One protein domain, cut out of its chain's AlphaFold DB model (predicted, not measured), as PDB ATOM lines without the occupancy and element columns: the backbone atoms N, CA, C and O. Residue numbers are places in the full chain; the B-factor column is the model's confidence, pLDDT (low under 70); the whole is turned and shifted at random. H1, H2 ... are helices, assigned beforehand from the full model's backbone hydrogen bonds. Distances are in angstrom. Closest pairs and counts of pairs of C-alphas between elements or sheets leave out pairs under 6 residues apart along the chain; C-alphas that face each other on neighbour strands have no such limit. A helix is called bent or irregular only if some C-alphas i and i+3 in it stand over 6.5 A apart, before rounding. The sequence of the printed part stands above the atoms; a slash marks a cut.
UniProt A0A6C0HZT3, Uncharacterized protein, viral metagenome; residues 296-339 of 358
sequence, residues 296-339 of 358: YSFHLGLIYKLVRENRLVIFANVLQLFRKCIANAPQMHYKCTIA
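AT A GLANCE: This is residues 296 to 339 of the 358 residues of an uncharacterized protein of viral metagenome (UniProt A0A6C0HZT3). A short helix, H1, and a much longer one, H2, make a lopsided helical hairpin, a V that opens away from the tight link at its tip. H2 runs nearly straight past H1, and its residues 319 to 339 stick out free. The printed part has 44 residues with two named helices, H1 then H2, and is all helix. It is extended, with a radius of gyration of the C-alphas of 14.6 A and spans of 46 by 21 by 7 A.

IN THESE COORDINATES: H1, residues 296 to 308, begins at C-alpha (25.374, -30.811, 54.558) and measures 18.1 A. H2, residues 312 to 339, was assigned as one helix by its hydrogen bonds but is bent: C-alphas 327 and 330 are 6.6 A apart. Its arms are H2a, residues 312 to 327, 22.1 A, and H2b, residues 330 to 339, ending at C-alpha (16.757, 1.725, 54.166).

HOW THE PARTS SIT: H1 and H2a form a hairpin and touch, H1 with residues 303 to 307 alone and H2a with 312 to 315 alone; the closest C-alphas, of Leu 306 and Phe 315, are 6.6 A apart. They run opposite ways at a shallow tilt of 33 degrees, only just short of steep. H2b is apart from H1. In H1, H2a and H2b every O i to N i+4 pair is within hydrogen-bond range.

THE WHOLE: The farthest C-alphas, of Arg 308 and Ala 339, are 45.9 A apart. The printed part has no cut. Mean pLDDT of the printed part is 71.5, with 16 residues under 70, among them 312 to 316 and 335 to 339.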
ATOM      1  N   TYR A 296      23.957 -30.649  54.213       75.38
ATOM      2  CA  TYR A 296      25.374 -30.811  54.558       75.38
ATOM      3  C   TYR A 296      25.972 -32.112  54.008       75.38
ATOM      4  O   TYR A 296      27.064 -32.068  53.445       75.38
ATOM      5  N   SER A 297      25.268 -33.243  54.096       70.88
ATOM      6  CA  SER A 297      25.700 -34.523  53.522       70.88
ATOM      7  C   SER A 297      25.820 -34.457  51.997       70.88
ATOM      8  O   SER A 297      26.804 -34.947  51.446       70.88
ATOM      9  N   PHE A 298      24.881 -33.792  51.312       82.00
ATOM     10  CA  PHE A 298      24.968 -33.547  49.870       82.00
ATOM     11  C   PHE A 298      26.194 -32.695  49.509       82.00
ATOM     12  O   PHE A 298      26.966 -33.066  48.622       82.00
ATOM     13  N   HIS A 299      26.429 -31.590  50.225       78.69
ATOM     14  CA  HIS A 299      27.611 -30.756  50.003       78.69
ATOM     15  C   HIS A 299      28.916 -31.511  50.295       78.69
ATOM     16  O   HIS A 299      29.838 -31.438  49.487       78.69
ATOM     17  N   LEU A 300      28.996 -32.288  51.379       71.00
ATOM     18  CA  LEU A 300      30.151 -33.140  51.687       71.00
ATOM     19  C   LEU A 300      30.411 -34.180  50.588       71.00
ATOM     20  O   LEU A 300      31.556 -34.335  50.165       71.00
ATOM     21  N   GLY A 301      29.368 -34.833  50.067       79.00
ATOM     22  CA  GLY A 301      29.477 -35.762  48.939       79.00
ATOM     23  C   GLY A 301      29.969 -35.090  47.650       79.00
ATOM     24  O   GLY A 301      30.831 -35.636  46.958       79.00
ATOM     25  N   LEU A 302      29.488 -33.876  47.357       71.56
ATOM     26  CA  LEU A 302      29.935 -33.077  46.213       71.56
ATOM     27  C   LEU A 302      31.416 -32.680  46.343       71.56
ATOM     28  O   LEU A 302      32.185 -32.850  45.398       71.56
ATOM     29  N   ILE A 303      31.827 -32.197  47.521       69.00
ATOM     30  CA  ILE A 303      33.220 -31.834  47.827       69.00
ATOM     31  C   ILE A 303      34.122 -33.059  47.678       69.00
ATOM     32  O   ILE A 303      35.133 -32.997  46.983       69.00
ATOM     33  N   TYR A 304      33.727 -34.187  48.268       71.81
ATOM     34  CA  TYR A 304      34.470 -35.439  48.184       71.81
ATOM     35  C   TYR A 304      34.647 -35.910  46.729       71.81
ATOM     36  O   TYR A 304      35.750 -36.293  46.334       71.81
ATOM     37  N   LYS A 305      33.598 -35.821  45.897       72.00
ATOM     38  CA  LYS A 305      33.676 -36.151  44.464       72.00
ATOM     39  C   LYS A 305      34.630 -35.217  43.706       72.00
ATOM     40  O   LYS A 305      35.473 -35.701  42.957       72.00
ATOM     41  N   LEU A 306      34.557 -33.905  43.943       66.94
ATOM     42  CA  LEU A 306      35.441 -32.916  43.306       66.94
ATOM     43  C   LEU A 306      36.917 -33.085  43.706       66.94
ATOM     44  O   LEU A 306      37.798 -32.918  42.862       66.94
ATOM     45  N   VAL A 307      37.189 -33.449  44.964       68.06
ATOM     46  CA  VAL A 307      38.542 -33.777  45.445       68.06
ATOM     47  C   VAL A 307      39.049 -35.072  44.800       68.06
ATOM     48  O   VAL A 307      40.169 -35.092  44.296       68.06
ATOM     49  N   ARG A 308      38.221 -36.127  44.734       71.31
ATOM     50  CA  ARG A 308      38.575 -37.411  44.097       71.31
ATOM     51  C   ARG A 308      38.915 -37.268  42.609       71.31
ATOM     52  O   ARG A 308      39.796 -37.963  42.121       71.31
ATOM     53  N   GLU A 309      38.233 -36.377  41.895       81.12
ATOM     54  CA  GLU A 309      38.449 -36.118  40.462       81.12
ATOM     55  C   GLU A 309      39.630 -35.157  40.176       81.12
ATOM     56  O   GLU A 309      39.780 -34.704  39.044       81.12
ATOM     57  N   ASN A 310      40.452 -34.797  41.177       72.69
ATOM     58  CA  ASN A 310      41.514 -33.777  41.078       72.69
ATOM     59  C   ASN A 310      41.027 -32.391  40.587       72.69
ATOM     60  O   ASN A 310      41.815 -31.530  40.193       72.69
ATOM     61  N   ARG A 311      39.721 -32.108  40.684       77.94
ATOM     62  CA  ARG A 311      39.083 -30.852  40.248       77.94
ATOM     63  C   ARG A 311      39.179 -29.749  41.309       77.94
ATOM     64  O   ARG A 311      38.261 -28.947  41.488       77.94
ATOM     65  N   LEU A 312      40.320 -29.671  41.996       66.56
ATOM     66  CA  LEU A 312      40.570 -28.732  43.097       66.56
ATOM     67  C   LEU A 312      40.453 -27.259  42.670       66.56
ATOM     68  O   LEU A 312      40.011 -26.433  43.465       66.56
ATOM     69  N   VAL A 313      40.749 -26.934  41.406       66.25
ATOM     70  CA  VAL A 313      40.547 -25.587  40.834       66.25
ATOM     71  C   VAL A 313      39.059 -25.208  40.795       66.25
ATOM     72  O   VAL A 313      38.687 -24.098  41.171       66.25
ATOM     73  N   ILE A 314      38.183 -26.145  40.413       69.38
ATOM     74  CA  ILE A 314      36.726 -25.933  40.420       69.38
ATOM     75  C   ILE A 314      36.237 -25.784  41.862       69.38
ATOM     76  O   ILE A 314      35.458 -24.878  42.154       69.38
ATOM     77  N   PHE A 315      36.737 -26.613  42.784       65.50
ATOM     78  CA  PHE A 315      36.397 -26.494  44.200       65.50
ATOM     79  C   PHE A 315      36.818 -25.136  44.789       65.50
ATOM     80  O   PHE A 315      36.013 -24.501  45.466       65.50
ATOM     81  N   ALA A 316      38.016 -24.635  44.468       64.69
ATOM     82  CA  ALA A 316      38.468 -23.308  44.885       64.69
ATOM     83  C   ALA A 316      37.554 -22.190  44.353       64.69
ATOM     84  O   ALA A 316      37.161 -21.308  45.119       64.69
ATOM     85  N   ASN A 317      37.145 -22.255  43.082       70.38
ATOM     86  CA  ASN A 317      36.235 -21.277  42.480       70.38
ATOM     87  C   ASN A 317      34.835 -21.312  43.121       70.38
ATOM     88  O   ASN A 317      34.276 -20.259  43.438       70.38
ATOM     89  N   VAL A 318      34.289 -22.504  43.392       70.69
ATOM     90  CA  VAL A 318      33.013 -22.668  44.113       70.69
ATOM     91  C   VAL A 318      33.120 -22.137  45.547       70.69
ATOM     92  O   VAL A 318      32.223 -21.431  46.006       70.69
ATOM     93  N   LEU A 319      34.232 -22.395  46.243       74.88
ATOM     94  CA  LEU A 319      34.463 -21.895  47.599       74.88
ATOM     95  C   LEU A 319      34.596 -20.362  47.636       74.88
ATOM     96  O   LEU A 319      34.111 -19.725  48.571       74.88
ATOM     97  N   GLN A 320      35.217 -19.753  46.620       72.62
ATOM     98  CA  GLN A 320      35.285 -18.296  46.473       72.62
ATOM     99  C   GLN A 320      33.904 -17.677  46.219       72.62
ATOM    100  O   GLN A 320      33.568 -16.675  46.850       72.62
ATOM    101  N   LEU A 321      33.088 -18.278  45.346       78.81
ATOM    102  CA  LEU A 321      31.694 -17.875  45.121       78.81
ATOM    103  C   LEU A 321      30.870 -17.969  46.412       78.81
ATOM    104  O   LEU A 321      30.220 -17.002  46.799       78.81
ATOM    105  N   PHE A 322      30.974 -19.086  47.133       80.06
ATOM    106  CA  PHE A 322      30.290 -19.296  48.408       80.06
ATOM    107  C   PHE A 322      30.702 -18.264  49.473       80.06
ATOM    108  O   PHE A 322      29.841 -17.659  50.112       80.06
ATOM    109  N   ARG A 323      32.007 -17.985  49.612       75.00
ATOM    110  CA  ARG A 323      32.526 -16.936  50.511       75.00
ATOM    111  C   ARG A 323      32.021 -15.540  50.131       75.00
ATOM    112  O   ARG A 323      31.636 -14.793  51.023       75.00
ATOM    113  N   LYS A 324      31.967 -15.199  48.836       75.56
ATOM    114  CA  LYS A 324      31.391 -13.927  48.353       75.56
ATOM    115  C   LYS A 324      29.896 -13.820  48.678       75.56
ATOM    116  O   LYS A 324      29.462 -12.779  49.159       75.56
ATOM    117  N   CYS A 325      29.122 -14.891  48.496       74.25
ATOM    118  CA  CYS A 325      27.704 -14.913  48.865       74.25
ATOM    119  C   CYS A 325      27.490 -14.736  50.378       74.25
ATOM    120  O   CYS A 325      26.654 -13.928  50.776       74.25
ATOM    121  N   ILE A 326      28.276 -15.420  51.222       76.50
ATOM    122  CA  ILE A 326      28.213 -15.249  52.683       76.50
ATOM    123  C   ILE A 326      28.617 -13.832  53.103       76.50
ATOM    124  O   ILE A 326      27.951 -13.254  53.952       76.50
ATOM    125  N   ALA A 327      29.657 -13.243  52.507       75.88
ATOM    126  CA  ALA A 327      30.080 -11.877  52.826       75.88
ATOM    127  C   ALA A 327      29.038 -10.816  52.414       75.88
ATOM    128  O   ALA A 327      28.850  -9.822  53.117       75.88
ATOM    129  N   ASN A 328      28.328 -11.040  51.305       80.31
ATOM    130  CA  ASN A 328      27.331 -10.103  50.786       80.31
ATOM    131  C   ASN A 328      25.953 -10.237  51.456       80.31
ATOM    132  O   ASN A 328      25.199  -9.263  51.476       80.31
ATOM    133  N   ALA A 329      25.604 -11.395  52.029       76.31
ATOM    134  CA  ALA A 329      24.296 -11.602  52.659       76.31
ATOM    135  C   ALA A 329      24.020 -10.650  53.853       76.31
ATOM    136  O   ALA A 329      22.951 -10.035  53.862       76.31
ATOM    137  N   PRO A 330      24.955 -10.410  54.801       71.00
ATOM    138  CA  PRO A 330      24.797  -9.386  55.835       71.00
ATOM    139  C   PRO A 330      24.675  -7.968  55.270       71.00
ATOM    140  O   PRO A 330      23.882  -7.184  55.777       71.00
ATOM    141  N   GLN A 331      25.408  -7.637  54.201       69.62
ATOM    142  CA  GLN A 331      25.356  -6.304  53.583       69.62
ATOM    143  C   GLN A 331      24.010  -6.043  52.893       69.62
ATOM    144  O   GLN A 331      23.454  -4.951  53.005       69.62
ATOM    145  N   MET A 332      23.463  -7.054  52.212       67.19
ATOM    146  CA  MET A 332      22.111  -7.030  51.648       67.19
ATOM    147  C   MET A 332      21.058  -6.909  52.754       67.19
ATOM    148  O   MET A 332      20.157  -6.079  52.647       67.19
ATOM    149  N   HIS A 333      21.196  -7.680  53.837       68.62
ATOM    150  CA  HIS A 333      20.283  -7.622  54.977       68.62
ATOM    151  C   HIS A 333      20.289  -6.237  55.641       68.62
ATOM    152  O   HIS A 333      19.226  -5.644  55.780       68.62
ATOM    153  N   TYR A 334      21.471  -5.688  55.944       70.94
ATOM    154  CA  TYR A 334      21.662  -4.353  56.527       70.94
ATOM    155  C   TYR A 334      21.059  -3.246  55.648       70.94
ATOM    156  O   TYR A 334      20.346  -2.374  56.139       70.94
ATOM    157  N   LYS A 335      21.263  -3.314  54.321       67.50
ATOM    158  CA  LYS A 335      20.613  -2.397  53.371       67.50
ATOM    159  C   LYS A 335      19.086  -2.524  53.399       67.50
ATOM    160  O   LYS A 335      18.409  -1.504  53.378       67.50
ATOM    161  N   CYS A 336      18.539  -3.737  53.489       60.88
ATOM    162  CA  CYS A 336      17.087  -3.951  53.503       60.88
ATOM    163  C   CYS A 336      16.415  -3.594  54.840       60.88
ATOM    164  O   CYS A 336      15.253  -3.199  54.829       60.88
ATOM    165  N   THR A 337      17.102  -3.717  55.982       64.12
ATOM    166  CA  THR A 337      16.528  -3.387  57.301       64.12
ATOM    167  C   THR A 337      16.666  -1.915  57.681       64.12
ATOM    168  O   THR A 337      15.821  -1.419  58.423       64.12
ATOM    169  N   ILE A 338      17.671  -1.197  57.165       62.06
ATOM    170  CA  ILE A 338      17.923   0.211  57.527       62.06
ATOM    171  C   ILE A 338      17.390   1.202  56.483       62.06
ATOM    172  O   ILE A 338      16.931   2.279  56.862       62.06
ATOM    173  N   ALA A 339      17.342   0.847  55.190       52.88
ATOM    174  CA  ALA A 339      16.757   1.725  54.166       52.88
ATOM    175  C   ALA A 339      15.311   2.201  54.461       52.88
ATOM    176  O   ALA A 339      15.029   3.367  54.177       52.88
TER     177      ALA A 339